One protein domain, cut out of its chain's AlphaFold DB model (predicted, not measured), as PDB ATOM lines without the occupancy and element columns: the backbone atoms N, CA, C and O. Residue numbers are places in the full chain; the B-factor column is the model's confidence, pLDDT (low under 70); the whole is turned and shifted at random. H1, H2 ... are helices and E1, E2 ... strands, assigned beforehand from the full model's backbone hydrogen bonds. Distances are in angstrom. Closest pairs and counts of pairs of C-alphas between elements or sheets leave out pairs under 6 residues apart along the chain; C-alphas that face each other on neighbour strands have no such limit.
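AT A GLANCE: This is residues 504 to 598 of the 722 residues of an uncharacterized protein of Amphibalanus amphitrite (UniProt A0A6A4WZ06). A strongly twisted sheet of five strands makes the core, with the helix H2 packed on one face and the short helix H1 on the opposite face. A separate two-strand hairpin, E1 and E2, sits at one side, next to H2 and the inner strand E7, while the long loop of residues 573 to 587 wraps round the edge strand E3 to reach E7. The printed part has 95 residues, with the elements E1, E2, E3, H1, E4, H2, E5, E6 and E7 along the chain; the class is mixed, helices and strands, though 47 residues, under half, are in named elements. The large sheet has the order E3, E7, E5, E6, E4, all antiparallel. The whole is compact and rounded, with a radius of gyration of the C-alphas of 11.6 A and spans of 30 by 26 by 25 A.

IN THESE COORDINATES: In the large sheet, E3 is residues 525 to 528, E7 residues 588 to 593 with 16.3 A from first to last C-alpha, E5 residues 561 to 565 with 13.7 A, E6 residues 568 to 572 with 13.3 A, and E4 residues 538 to 540. H2 is residues 548 to 556, 11.9 A long, and H1 residues 529 to 534, 8.7 A. E1 is residues 504 to 507, with C-alpha 504 at (-17.771, -7.832, 6.600), and E2 residues 513 to 517, 13.0 A. E7 ends with C-alpha 593 at (-21.053, -15.474, 18.648).

HOW THE PARTS SIT: E5 and E6 are a hairpin, with N 563 and O 570 2.8 A apart, within hydrogen-bond range. Also within range are N 564 and O 590 of E5 and E7 at 2.8 A, N 589 and O 527 of E7 and E3 at 2.8 A, and N 538 and O 571 of E4 and E6 at 2.8 A. H2 is on the sheet at a height of 8.5 A, over E5 and E6, and runs along the strands, at 17 degrees to E5 on the local plane; its closest C-alphas to E6 are those of Cys 554 and Cys 571, 5.5 A. E4, H2 and E5 form a split strand-helix-strand unit, two strands running the same way with E6 between them, and its crossover is right-handed. H1 is on the opposite face at a height of 9.0 A, along the strands. In both helices every O i to N i+4 pair is within hydrogen-bond range. E1 and E2 are a hairpin, with N 514 and O 506 2.9 A apart; the closest C-alphas of E1 and H2 are those of Ala 505 and Ile 548, 5.3 A.

THE WHOLE: The C-alphas farthest apart are those of Asn 519 and Lys 534, 32.6 A. The printed part has no cut, and the link from E6 to E7, 15 residues, is long. The mean pLDDT of the printed part is 85.8, and no printed residue is under 70.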
ATOM      1  N   GLN A 504     -18.953  -7.729   7.452       81.94
ATOM      2  CA  GLN A 504     -17.771  -7.832   6.600       81.94
ATOM      3  C   GLN A 504     -16.813  -8.848   7.207       81.94
ATOM      4  O   GLN A 504     -16.650  -8.912   8.421       81.94
ATOM      5  N   ALA A 505     -16.164  -9.651   6.376       85.00
ATOM      6  CA  ALA A 505     -15.147 -10.575   6.841       85.00
ATOM      7  C   ALA A 505     -14.056 -10.737   5.790       85.00
ATOM      8  O   ALA A 505     -14.342 -10.808   4.595       85.00
ATOM      9  N   GLU A 506     -12.814 -10.843   6.248       86.62
ATOM     10  CA  GLU A 506     -11.659 -11.049   5.380       86.62
ATOM     11  C   GLU A 506     -10.698 -12.070   5.983       86.62
ATOM     12  O   GLU A 506     -10.428 -12.075   7.188       86.62
ATOM     13  N   TRP A 507     -10.172 -12.940   5.122       87.75
ATOM     14  CA  TRP A 507      -9.134 -13.897   5.480       87.75
ATOM     15  C   TRP A 507      -7.814 -13.178   5.734       87.75
ATOM     16  O   TRP A 507      -7.258 -12.579   4.823       87.75
ATOM     17  N   MET A 508      -7.287 -13.299   6.949       85.25
ATOM     18  CA  MET A 508      -5.923 -12.889   7.294       85.25
ATOM     19  C   MET A 508      -4.922 -14.003   6.990       85.25
ATOM     20  O   MET A 508      -3.811 -13.738   6.546       85.25
ATOM     21  N   THR A 509      -5.337 -15.249   7.212       86.00
ATOM     22  CA  THR A 509      -4.649 -16.482   6.815       86.00
ATOM     23  C   THR A 509      -5.714 -17.489   6.341       86.00
ATOM     24  O   THR A 509      -6.911 -17.196   6.416       86.00
ATOM     25  N   PRO A 510      -5.356 -18.700   5.875       85.94
ATOM     26  CA  PRO A 510      -6.349 -19.732   5.563       85.94
ATOM     27  C   PRO A 510      -7.231 -20.174   6.749       85.94
ATOM     28  O   PRO A 510      -8.300 -20.743   6.526       85.94
ATOM     29  N   THR A 511      -6.801 -19.936   7.995       86.38
ATOM     30  CA  THR A 511      -7.505 -20.372   9.220       86.38
ATOM     31  C   THR A 511      -7.937 -19.227  10.131       86.38
ATOM     32  O   THR A 511      -8.722 -19.435  11.057       86.38
ATOM     33  N   LEU A 512      -7.475 -18.008   9.851       88.19
ATOM     34  CA  LEU A 512      -7.792 -16.802  10.604       88.19
ATOM     35  C   LEU A 512      -8.522 -15.793   9.717       88.19
ATOM     36  O   LEU A 512      -7.989 -15.380   8.687       88.19
ATOM     37  N   CYS A 513      -9.696 -15.333  10.146       88.25
ATOM     38  CA  CYS A 513     -10.377 -14.191   9.534       88.25
ATOM     39  C   CYS A 513     -10.678 -13.088  10.554       88.25
ATOM     40  O   CYS A 513     -10.964 -13.363  11.720       88.25
ATOM     41  N   ARG A 514     -10.671 -11.834  10.094       87.50
ATOM     42  CA  ARG A 514     -11.241 -10.703  10.835       87.50
ATOM     43  C   ARG A 514     -12.686 -10.529  10.395       87.50
ATOM     44  O   ARG A 514     -12.953 -10.529   9.198       87.50
ATOM     45  N   ILE A 515     -13.589 -10.381  11.358       86.00
ATOM     46  CA  ILE A 515     -15.011 -10.130  11.120       86.00
ATOM     47  C   ILE A 515     -15.352  -8.765  11.718       86.00
ATOM     48  O   ILE A 515     -14.965  -8.471  12.853       86.00
ATOM     49  N   LEU A 516     -16.049  -7.941  10.943       82.75
ATOM     50  CA  LEU A 516     -16.611  -6.663  11.348       82.75
ATOM     51  C   LEU A 516     -18.139  -6.772  11.301       82.75
ATOM     52  O   LEU A 516     -18.696  -7.198  10.290       82.75
ATOM     53  N   MET A 517     -18.795  -6.365  12.382       78.38
ATOM     54  CA  MET A 517     -20.248  -6.287  12.519       78.38
ATOM     55  C   MET A 517     -20.626  -4.826  12.709       78.38
ATOM     56  O   MET A 517     -20.137  -4.194  13.638       78.38
ATOM     57  N   ASP A 518     -21.438  -4.268  11.813       77.19
ATOM     58  CA  ASP A 518     -21.784  -2.839  11.809       77.19
ATOM     59  C   ASP A 518     -20.549  -1.923  11.806       77.19
ATOM     60  O   ASP A 518     -20.526  -0.847  12.400       77.19
ATOM     61  N   ASN A 519     -19.506  -2.358  11.090       75.94
ATOM     62  CA  ASN A 519     -18.176  -1.746  11.059       75.94
ATOM     63  C   ASN A 519     -17.406  -1.784  12.396       75.94
ATOM     64  O   ASN A 519     -16.363  -1.146  12.506       75.94
ATOM     65  N   GLU A 520     -17.845  -2.544  13.394       80.94
ATOM     66  CA  GLU A 520     -17.103  -2.764  14.639       80.94
ATOM     67  C   GLU A 520     -16.439  -4.148  14.643       80.94
ATOM     68  O   GLU A 520     -17.039  -5.132  14.204       80.94
ATOM     69  N   PRO A 521     -15.187  -4.270  15.110       80.25
ATOM     70  CA  PRO A 521     -14.496  -5.547  15.120       80.25
ATOM     71  C   PRO A 521     -15.100  -6.531  16.123       80.25
ATOM     72  O   PRO A 521     -15.126  -6.282  17.329       80.25
ATOM     73  N   ALA A 522     -15.504  -7.704  15.634       79.00
ATOM     74  CA  ALA A 522     -15.964  -8.786  16.493       79.00
ATOM     75  C   ALA A 522     -14.782  -9.387  17.295       79.00
ATOM     76  O   ALA A 522     -13.678  -9.553  16.751       79.00
ATOM     77  N   PRO A 523     -14.975  -9.755  18.578       72.69
ATOM     78  CA  PRO A 523     -13.940 -10.414  19.365       72.69
ATOM     79  C   PRO A 523     -13.547 -11.754  18.739       72.69
ATOM     80  O   PRO A 523     -14.340 -12.690  18.693       72.69
ATOM     81  N   VAL A 524     -12.298 -11.874  18.291       71.06
ATOM     82  CA  VAL A 524     -11.827 -13.117  17.666       71.06
ATOM     83  C   VAL A 524     -11.590 -14.181  18.744       71.06
ATOM     84  O   VAL A 524     -10.755 -13.977  19.638       71.06
ATOM     85  N   LYS A 525     -12.309 -15.302  18.658       86.81
ATOM     86  CA  LYS A 525     -12.133 -16.521  19.464       86.81
ATOM     87  C   LYS A 525     -11.789 -17.693  18.547       86.81
ATOM     88  O   LYS A 525     -12.043 -17.630  17.345       86.81
ATOM     89  N   PHE A 526     -11.223 -18.755  19.111       90.62
ATOM     90  CA  PHE A 526     -10.772 -19.916  18.341       90.62
ATOM     91  C   PHE A 526     -11.324 -21.219  18.898       90.62
ATOM     92  O   PHE A 526     -11.592 -21.322  20.089       90.62
ATOM     93  N   SER A 527     -11.482 -22.223  18.045       92.81
ATOM     94  CA  SER A 527     -11.762 -23.598  18.461       92.81
ATOM     95  C   SER A 527     -11.117 -24.577  17.487       92.81
ATOM     96  O   SER A 527     -10.658 -24.181  16.416       92.81
ATOM     97  N   ARG A 528     -11.093 -25.862  17.845       91.81
ATOM     98  CA  ARG A 528     -10.591 -26.934  16.978       91.81
ATOM     99  C   ARG A 528     -11.735 -27.701  16.335       91.81
ATOM    100  O   ARG A 528     -12.743 -27.965  16.992       91.81
ATOM    101  N   VAL A 529     -11.545 -28.164  15.100       90.56
ATOM    102  CA  VAL A 529     -12.522 -28.980  14.354       90.56
ATOM    103  C   VAL A 529     -13.022 -30.154  15.201       90.56
ATOM    104  O   VAL A 529     -14.229 -30.361  15.312       90.56
ATOM    105  N   ALA A 530     -12.127 -30.875  15.881       88.69
ATOM    106  CA  ALA A 530     -12.508 -32.005  16.732       88.69
ATOM    107  C   ALA A 530     -13.373 -31.600  17.943       88.69
ATOM    108  O   ALA A 530     -14.225 -32.373  18.380       88.69
ATOM    109  N   ALA A 531     -13.168 -30.405  18.506       88.25
ATOM    110  CA  ALA A 531     -13.991 -29.892  19.600       88.25
ATOM    111  C   ALA A 531     -15.381 -29.478  19.097       88.25
ATOM    112  O   ALA A 531     -16.386 -29.813  19.723       88.25
ATOM    113  N   VAL A 532     -15.440 -28.837  17.929       88.12
ATOM    114  CA  VAL A 532     -16.688 -28.436  17.267       88.12
ATOM    115  C   VAL A 532     -17.513 -29.656  16.826       88.12
ATOM    116  O   VAL A 532     -18.730 -29.685  16.994       88.12
ATOM    117  N   GLN A 533     -16.868 -30.727  16.360       84.19
ATOM    118  CA  GLN A 533     -17.547 -31.988  16.034       84.19
ATOM    119  C   GLN A 533     -18.137 -32.683  17.270       84.19
ATOM    120  O   GLN A 533     -19.221 -33.259  17.193       84.19
ATOM    121  N   LYS A 534     -17.473 -32.608  18.432       84.19
ATOM    122  CA  LYS A 534     -17.978 -33.207  19.684       84.19
ATOM    123  C   LYS A 534     -19.276 -32.574  20.175       84.19
ATOM    124  O   LYS A 534     -20.065 -33.265  20.813       84.19
ATOM    125  N   VAL A 535     -19.507 -31.296  19.873       83.19
ATOM    126  CA  VAL A 535     -20.763 -30.602  20.205       83.19
ATOM    127  C   VAL A 535     -21.843 -30.790  19.135       83.19
ATOM    128  O   VAL A 535     -22.837 -30.079  19.151       83.19
ATOM    129  N   GLN A 536     -21.669 -31.749  18.213       78.38
ATOM    130  CA  GLN A 536     -22.634 -32.051  17.148       78.38
ATOM    131  C   GLN A 536     -22.982 -30.812  16.307       78.38
ATOM    132  O   GLN A 536     -24.125 -30.617  15.899       78.38
ATOM    133  N   ALA A 537     -21.989 -29.949  16.061       83.94
ATOM    134  CA  ALA A 537     -22.180 -28.782  15.217       83.94
ATOM    135  C   ALA A 537     -22.538 -29.198  13.786       83.94
ATOM    136  O   ALA A 537     -22.003 -30.160  13.225       83.94
ATOM    137  N   VAL A 538     -23.418 -28.421  13.173       85.81
ATOM    138  CA  VAL A 538     -23.900 -28.655  11.822       85.81
ATOM    139  C   VAL A 538     -22.856 -28.163  10.831       85.81
ATOM    140  O   VAL A 538     -22.528 -26.980  10.807       85.81
ATOM    141  N   SER A 539     -22.340 -29.059   9.992       87.19
ATOM    142  CA  SER A 539     -21.446 -28.665   8.901       87.19
ATOM    143  C   SER A 539     -22.237 -28.021   7.761       87.19
ATOM    144  O   SER A 539     -23.267 -28.550   7.342       87.19
ATOM    145  N   LEU A 540     -21.717 -26.919   7.226       85.94
ATOM    146  CA  LEU A 540     -22.165 -26.273   5.991       85.94
ATOM    147  C   LEU A 540     -21.077 -26.344   4.920       85.94
ATOM    148  O   LEU A 540     -19.991 -26.890   5.149       85.94
ATOM    149  N   ASP A 541     -21.384 -25.855   3.722       86.12
ATOM    150  CA  ASP A 541     -20.404 -25.755   2.644       86.12
ATOM    151  C   ASP A 541     -19.213 -24.893   3.062       86.12
ATOM    152  O   ASP A 541     -19.342 -23.922   3.807       86.12
ATOM    153  N   ALA A 542     -18.029 -25.271   2.583       88.38
ATOM    154  CA  ALA A 542     -16.827 -24.507   2.857       88.38
ATOM    155  C   ALA A 542     -16.973 -23.081   2.289       88.38
ATOM    156  O   ALA A 542     -17.429 -22.924   1.150       88.38
ATOM    157  N   PRO A 543     -16.567 -22.044   3.040       88.88
ATOM    158  CA  PRO A 543     -16.690 -20.660   2.588       88.88
ATOM    159  C   PRO A 543     -15.726 -20.327   1.438       88.88
ATOM    160  O   PRO A 543     -15.971 -19.383   0.685       88.88
ATOM    161  N   GLY A 544     -14.635 -21.089   1.273       90.19
ATOM    162  CA  GLY A 544     -13.608 -20.806   0.270       90.19
ATOM    163  C   GLY A 544     -13.015 -19.413   0.483       90.19
ATOM    164  O   GLY A 544     -12.681 -19.043   1.606       90.19
ATOM    165  N   ASP A 545     -12.919 -18.613  -0.577       87.31
ATOM    166  CA  ASP A 545     -12.373 -17.253  -0.493       87.31
ATOM    167  C   ASP A 545     -13.355 -16.206   0.057       87.31
ATOM    168  O   ASP A 545     -12.945 -15.075   0.301       87.31
ATOM    169  N   ASN A 546     -14.619 -16.568   0.315       89.25
ATOM    170  CA  ASN A 546     -15.624 -15.657   0.863       89.25
ATOM    171  C   ASN A 546     -16.051 -16.074   2.290       89.25
ATOM    172  O   ASN A 546     -17.022 -16.820   2.445       89.25
ATOM    173  N   PRO A 547     -15.365 -15.587   3.347       88.50
ATOM    174  CA  PRO A 547     -15.656 -15.965   4.734       88.50
ATOM    175  C   PRO A 547     -17.054 -15.530   5.193       88.50
ATOM    176  O   PRO A 547     -17.670 -16.217   6.009       88.50
ATOM    177  N   ILE A 548     -17.582 -14.430   4.639       88.38
ATOM    178  CA  ILE A 548     -18.889 -13.863   5.011       88.38
ATOM    179  C   ILE A 548     -20.005 -14.889   4.805       88.38
ATOM    180  O   ILE A 548     -20.932 -14.959   5.609       88.38
ATOM    181  N   ARG A 549     -19.891 -15.734   3.769       87.56
ATOM    182  CA  ARG A 549     -20.899 -16.747   3.438       87.56
ATOM    183  C   ARG A 549     -21.221 -17.652   4.628       87.56
ATOM    184  O   ARG A 549     -22.391 -17.873   4.909       87.56
ATOM    185  N   CYS A 550     -20.204 -18.135   5.340       90.12
ATOM    186  CA  CYS A 550     -20.422 -19.018   6.485       90.12
ATOM    187  C   CYS A 550     -21.142 -18.294   7.632       90.12
ATOM    188  O   CYS A 550     -22.106 -18.817   8.186       90.12
ATOM    189  N   VAL A 551     -20.706 -17.071   7.953       88.12
ATOM    190  CA  VAL A 551     -21.297 -16.266   9.032       88.12
ATOM    191  C   VAL A 551     -22.766 -15.965   8.732       88.12
ATOM    192  O   VAL A 551     -23.623 -16.259   9.561       88.12
ATOM    193  N   MET A 552     -23.068 -15.480   7.524       85.44
ATOM    194  CA  MET A 552     -24.437 -15.187   7.091       85.44
ATOM    195  C   MET A 552     -25.329 -16.434   7.050       85.44
ATOM    196  O   MET A 552     -26.498 -16.371   7.429       85.44
ATOM    197  N   GLU A 553     -24.820 -17.579   6.588       84.88
ATOM    198  CA  GLU A 553     -25.604 -18.821   6.556       84.88
ATOM    199  C   GLU A 553     -25.923 -19.334   7.971       84.88
ATOM    200  O   GLU A 553     -27.036 -19.816   8.195       84.88
ATOM    201  N   CYS A 554     -24.999 -19.204   8.931       87.44
ATOM    202  CA  CYS A 554     -25.265 -19.548  10.330       87.44
ATOM    203  C   CYS A 554     -26.234 -18.555  11.000       87.44
ATOM    204  O   CYS A 554     -27.160 -18.974  11.698       87.44
ATOM    205  N   GLU A 555     -26.042 -17.253  10.775       84.75
ATOM    206  CA  GLU A 555     -26.863 -16.176  11.340       84.75
ATOM    207  C   GLU A 555     -28.304 -16.211  10.811       84.75
ATOM    208  O   GLU A 555     -29.242 -16.241  11.604       84.75
ATOM    209  N   SER A 556     -28.495 -16.290   9.487       78.81
ATOM    210  CA  SER A 556     -29.829 -16.370   8.859       78.81
ATOM    211  C   SER A 556     -30.628 -17.591   9.311       78.81
ATOM    212  O   SER A 556     -31.858 -17.576   9.326       78.81
ATOM    213  N   GLN A 557     -29.929 -18.645   9.726       81.19
ATOM    214  CA  GLN A 557     -30.525 -19.838  10.302       81.19
ATOM    215  C   GLN A 557     -30.668 -19.766  11.826       81.19
ATOM    216  O   GLN A 557     -31.079 -20.763  12.401       81.19
ATOM    217  N   PHE A 558     -30.390 -18.644  12.503       84.19
ATOM    218  CA  PHE A 558     -30.501 -18.464  13.963       84.19
ATOM    219  C   PHE A 558     -29.611 -19.415  14.786       84.19
ATOM    220  O   PHE A 558     -29.972 -19.825  15.892       84.19
ATOM    221  N   PHE A 559     -28.459 -19.843  14.262       87.81
ATOM    222  CA  PHE A 559     -27.476 -20.547  15.095       87.81
ATOM    223  C   PHE A 559     -26.791 -19.562  16.036       87.81
ATOM    224  O   PHE A 559     -26.619 -18.402  15.673       87.81
ATOM    225  N   LYS A 560     -26.405 -20.030  17.227       88.19
ATOM    226  CA  LYS A 560     -25.706 -19.231  18.247       88.19
ATOM    227  C   LYS A 560     -24.258 -18.918  17.851       88.19
ATOM    228  O   LYS A 560     -23.744 -17.840  18.127       88.19
ATOM    229  N   TRP A 561     -23.601 -19.889  17.226       91.25
ATOM    230  CA  TRP A 561     -22.180 -19.845  16.911       91.25
ATOM    231  C   TRP A 561     -21.940 -20.128  15.434       91.25
ATOM    232  O   TRP A 561     -22.511 -21.078  14.890       91.25
ATOM    233  N   ALA A 562     -21.027 -19.370  14.832       91.69
ATOM    234  CA  ALA A 562     -20.417 -19.669  13.541       91.69
ATOM    235  C   ALA A 562     -18.924 -19.962  13.746       91.69
ATOM    236  O   ALA A 562     -18.216 -19.163  14.357       91.69
ATOM    237  N   ALA A 563     -18.443 -21.100  13.250       93.31
ATOM    238  CA  ALA A 563     -17.042 -21.500  13.326       93.31
ATOM    239  C   ALA A 563     -16.510 -21.847  11.932       93.31
ATOM    240  O   ALA A 563     -17.044 -22.735  11.264       93.31
ATOM    241  N   LEU A 564     -15.461 -21.153  11.488       93.81
ATOM    242  CA  LEU A 564     -14.989 -21.230  10.110       93.81
ATOM    243  C   LEU A 564     -13.468 -21.192   9.945       93.81
ATOM    244  O   LEU A 564     -12.749 -20.503  10.665       93.81
ATOM    245  N   ASN A 565     -13.006 -21.894   8.916       93.50
ATOM    246  CA  ASN A 565     -11.761 -21.635   8.197       93.50
ATOM    247  C   ASN A 565     -12.034 -21.770   6.686       93.50
ATOM    248  O   ASN A 565     -13.165 -22.062   6.295       93.50
ATOM    249  N   LYS A 566     -11.043 -21.571   5.807       91.00
ATOM    250  CA  LYS A 566     -11.281 -21.656   4.350       91.00
ATOM    251  C   LYS A 566     -11.909 -22.985   3.903       91.00
ATOM    252  O   LYS A 566     -12.687 -22.997   2.950       91.00
ATOM    253  N   GLY A 567     -11.576 -24.090   4.577       91.81
ATOM    254  CA  GLY A 567     -12.022 -25.445   4.234       91.81
ATOM    255  C   GLY A 567     -13.280 -25.922   4.964       91.81
ATOM    256  O   GLY A 567     -13.894 -26.900   4.539       91.81
ATOM    257  N   HIS A 568     -13.687 -25.251   6.040       92.75
ATOM    258  CA  HIS A 568     -14.754 -25.714   6.917       92.75
ATOM    259  C   HIS A 568     -15.661 -24.573   7.373       92.75
ATOM    260  O   HIS A 568     -15.193 -23.507   7.758       92.75
ATOM    261  N   CYS A 569     -16.964 -24.843   7.399       92.75
ATOM    262  CA  CYS A 569     -17.968 -24.013   8.054       92.75
ATOM    263  C   CYS A 569     -18.823 -24.898   8.963       92.75
ATOM    264  O   CYS A 569     -19.324 -25.942   8.525       92.75
ATOM    265  N   PHE A 570     -18.983 -24.483  10.214       92.44
ATOM    266  CA  PHE A 570     -19.815 -25.141  11.209       92.44
ATOM    267  C   PHE A 570     -20.705 -24.124  11.917       92.44
ATOM    268  O   PHE A 570     -20.235 -23.057  12.310       92.44
ATOM    269  N   CYS A 571     -21.959 -24.496  12.155       90.38
ATOM    270  CA  CYS A 571     -22.874 -23.739  12.998       90.38
ATOM    271  C   CYS A 571     -23.288 -24.572  14.215       90.38
ATOM    272  O   CYS A 571     -23.483 -25.783  14.102       90.38
ATOM    273  N   SER A 572     -23.438 -23.949  15.382       89.25
ATOM    274  CA  SER A 572     -23.851 -24.650  16.608       89.25
ATOM    275  C   SER A 572     -24.800 -23.807  17.446       89.25
ATOM    276  O   SER A 572     -24.633 -22.595  17.552       89.25
ATOM    277  N   ASP A 573     -25.765 -24.465  18.085       85.75
ATOM    278  CA  ASP A 573     -26.553 -23.882  19.182       85.75
ATOM    279  C   ASP A 573     -25.917 -24.131  20.549       85.75
ATOM    280  O   ASP A 573     -26.221 -23.438  21.520       85.75
ATOM    281  N   LEU A 574     -25.053 -25.143  20.631       86.25
ATOM    282  CA  LEU A 574     -24.357 -25.523  21.850       86.25
ATOM    283  C   LEU A 574     -23.085 -24.703  22.015       86.25
ATOM    284  O   LEU A 574     -22.411 -24.379  21.033       86.25
ATOM    285  N   ASP A 575     -22.744 -24.426  23.272       85.94
ATOM    286  CA  ASP A 575     -21.519 -23.724  23.631       85.94
ATOM    287  C   ASP A 575     -20.280 -24.480  23.144       85.94
ATOM    288  O   ASP A 575     -20.117 -25.680  23.378       85.94
ATOM    289  N   MET A 576     -19.403 -23.755  22.454       85.31
ATOM    290  CA  MET A 576     -18.146 -24.288  21.942       85.31
ATOM    291  C   MET A 576     -17.026 -24.128  22.974       85.31
ATOM    292  O   MET A 576     -17.001 -23.178  23.755       85.31
ATOM    293  N   ALA A 577     -16.054 -25.040  22.946       87.88
ATOM    294  CA  ALA A 577     -14.802 -24.845  23.669       87.88
ATOM    295  C   ALA A 577     -13.977 -23.771  22.947       87.88
ATOM    296  O   ALA A 577     -13.556 -23.991  21.808       87.88
ATOM    297  N   LEU A 578     -13.788 -22.618  23.594       90.12
ATOM    298  CA  LEU A 578     -13.126 -21.455  23.009       90.12
ATOM    299  C   LEU A 578     -11.721 -21.249  23.576       90.12
ATOM    300  O   LEU A 578     -11.486 -21.380  24.776       90.12
ATOM    301  N   GLU A 579     -10.818 -20.833  22.703       87.75
ATOM    302  CA  GLU A 579      -9.447 -20.447  23.006       87.75
ATOM    303  C   GLU A 579      -9.225 -18.968  22.649       87.75
ATOM    304  O   GLU A 579      -9.763 -18.444  21.670       87.75
ATOM    305  N   ASP A 580      -8.411 -18.276  23.453       78.88
ATOM    306  CA  ASP A 580      -8.036 -16.871  23.221       78.88
ATOM    307  C   ASP A 580      -6.804 -16.718  22.324       78.88
ATOM    308  O   ASP A 580      -6.518 -15.629  21.810       78.88
ATOM    309  N   ARG A 581      -6.045 -17.800  22.151       75.25
ATOM    310  CA  ARG A 581      -4.819 -17.820  21.361       75.25
ATOM    311  C   ARG A 581      -5.055 -18.613  20.094       75.25
ATOM    312  O   ARG A 581      -5.665 -19.672  20.125       75.25
ATOM    313  N   TRP A 582      -4.548 -18.071  19.002       81.50
ATOM    314  CA  TRP A 582      -4.512 -18.750  17.725       81.50
ATOM    315  C   TRP A 582      -3.181 -19.483  17.577       81.50
ATOM    316  O   TRP A 582      -2.138 -18.974  17.995       81.50
ATOM    317  N   THR A 583      -3.229 -20.655  16.959       77.69
ATOM    318  CA  THR A 583      -2.062 -21.390  16.472       77.69
ATOM    319  C   THR A 583      -2.295 -21.734  15.013       77.69
ATOM    320  O   THR A 583      -3.412 -22.100  14.647       77.69
ATOM    321  N   GLU A 584      -1.256 -21.634  14.191       75.00
ATOM    322  CA  GLU A 584      -1.354 -22.012  12.785       75.00
ATOM    323  C   GLU A 584      -1.470 -23.531  12.659       75.00
ATOM    324  O   GLU A 584      -0.484 -24.257  12.745       75.00
ATOM    325  N   ASP A 585      -2.701 -24.006  12.512       79.75
ATOM    326  CA  ASP A 585      -3.030 -25.415  12.328       79.75
ATOM    327  C   ASP A 585      -4.293 -25.510  11.463       79.75
ATOM    328  O   ASP A 585      -5.207 -24.687  11.582       79.75
ATOM    329  N   ALA A 586      -4.342 -26.491  10.563       79.06
ATOM    330  CA  ALA A 586      -5.451 -26.676   9.625       79.06
ATOM    331  C   ALA A 586      -6.769 -27.031  10.337       79.06
ATOM    332  O   ALA A 586      -7.851 -26.857   9.770       79.06
ATOM    333  N   ASP A 587      -6.682 -27.520  11.575       87.75
ATOM    334  CA  ASP A 587      -7.824 -27.858  12.418       87.75
ATOM    335  C   ASP A 587      -8.366 -26.673  13.239       87.75
ATOM    336  O   ASP A 587      -9.369 -26.841  13.933       87.75
ATOM    337  N   VAL A 588      -7.748 -25.488  13.171       91.44
ATOM    338  CA  VAL A 588      -8.209 -24.298  13.899       91.44
ATOM    339  C   VAL A 588      -9.282 -23.562  13.098       91.44
ATOM    340  O   VAL A 588      -9.190 -23.383  11.880       91.44
ATOM    341  N   LEU A 589     -10.320 -23.135  13.815       92.25
ATOM    342  CA  LEU A 589     -11.474 -22.397  13.319       92.25
ATOM    343  C   LEU A 589     -11.551 -21.048  14.036       92.25
ATOM    344  O   LEU A 589     -11.442 -20.987  15.263       92.25
ATOM    345  N   THR A 590     -11.792 -19.979  13.280       92.38
ATOM    346  CA  THR A 590     -12.257 -18.706  13.843       92.38
ATOM    347  C   THR A 590     -13.697 -18.890  14.304       92.38
ATOM    348  O   THR A 590     -14.490 -19.475  13.574       92.38
ATOM    349  N   VAL A 591     -14.041 -18.433  15.507       91.38
ATOM    350  CA  VAL A 591     -15.380 -18.596  16.087       91.38
ATOM    351  C   VAL A 591     -15.993 -17.242  16.407       91.38
ATOM    352  O   VAL A 591     -15.331 -16.373  16.979       91.38
ATOM    353  N   MET A 592     -17.268 -17.094  16.062       89.31
ATOM    354  CA  MET A 592     -18.077 -15.906  16.288       89.31
ATOM    355  C   MET A 592     -19.379 -16.268  17.009       89.31
ATOM    356  O   MET A 592     -20.065 -17.212  16.611       89.31
ATOM    357  N   ASP A 593     -19.717 -15.492  18.042       88.38
ATOM    358  CA  ASP A 593     -21.053 -15.474  18.648       88.38
ATOM    359  C   ASP A 593     -21.957 -14.560  17.814       88.38
ATOM    360  O   ASP A 593     -21.644 -13.383  17.614       88.38
ATOM    361  N   THR A 594     -23.057 -15.092  17.298       84.94
ATOM    362  CA  THR A 594     -24.020 -14.347  16.477       84.94
ATOM    363  C   THR A 594     -25.261 -13.936  17.271       84.94
ATOM    364  O   THR A 594     -26.109 -13.226  16.737       84.94
ATOM    365  N   THR A 595     -25.387 -14.340  18.544       82.81
ATOM    366  CA  THR A 595     -26.619 -14.211  19.347       82.81
ATOM    367  C   THR A 595     -27.119 -12.777  19.449       82.81
ATOM    368  O   THR A 595     -28.307 -12.520  19.267       82.81
ATOM    369  N   GLU A 596     -26.220 -11.834  19.742       77.81
ATOM    370  CA  GLU A 596     -26.569 -10.419  19.939       77.81
ATOM    371  C   GLU A 596     -27.091  -9.756  18.661       77.81
ATOM    372  O   GLU A 596     -27.789  -8.743  18.723       77.81
ATOM    373  N   TYR A 597     -26.789 -10.361  17.516       76.06
ATOM    374  CA  TYR A 597     -27.109  -9.848  16.198       76.06
ATOM    375  C   TYR A 597     -28.346 -10.502  15.590       76.06
ATOM    376  O   TYR A 597     -28.828 -10.021  14.572       76.06
ATOM    377  N   GLN A 598     -28.900 -11.553  16.202       77.75
ATOM    378  CA  GLN A 598     -30.066 -12.245  15.657       77.75
ATOM    379  C   GLN A 598     -31.322 -11.348  15.621       77.75
ATOM    380  O   GLN A 598     -31.515 -10.495  16.499       77.75
TER     381      GLN A 598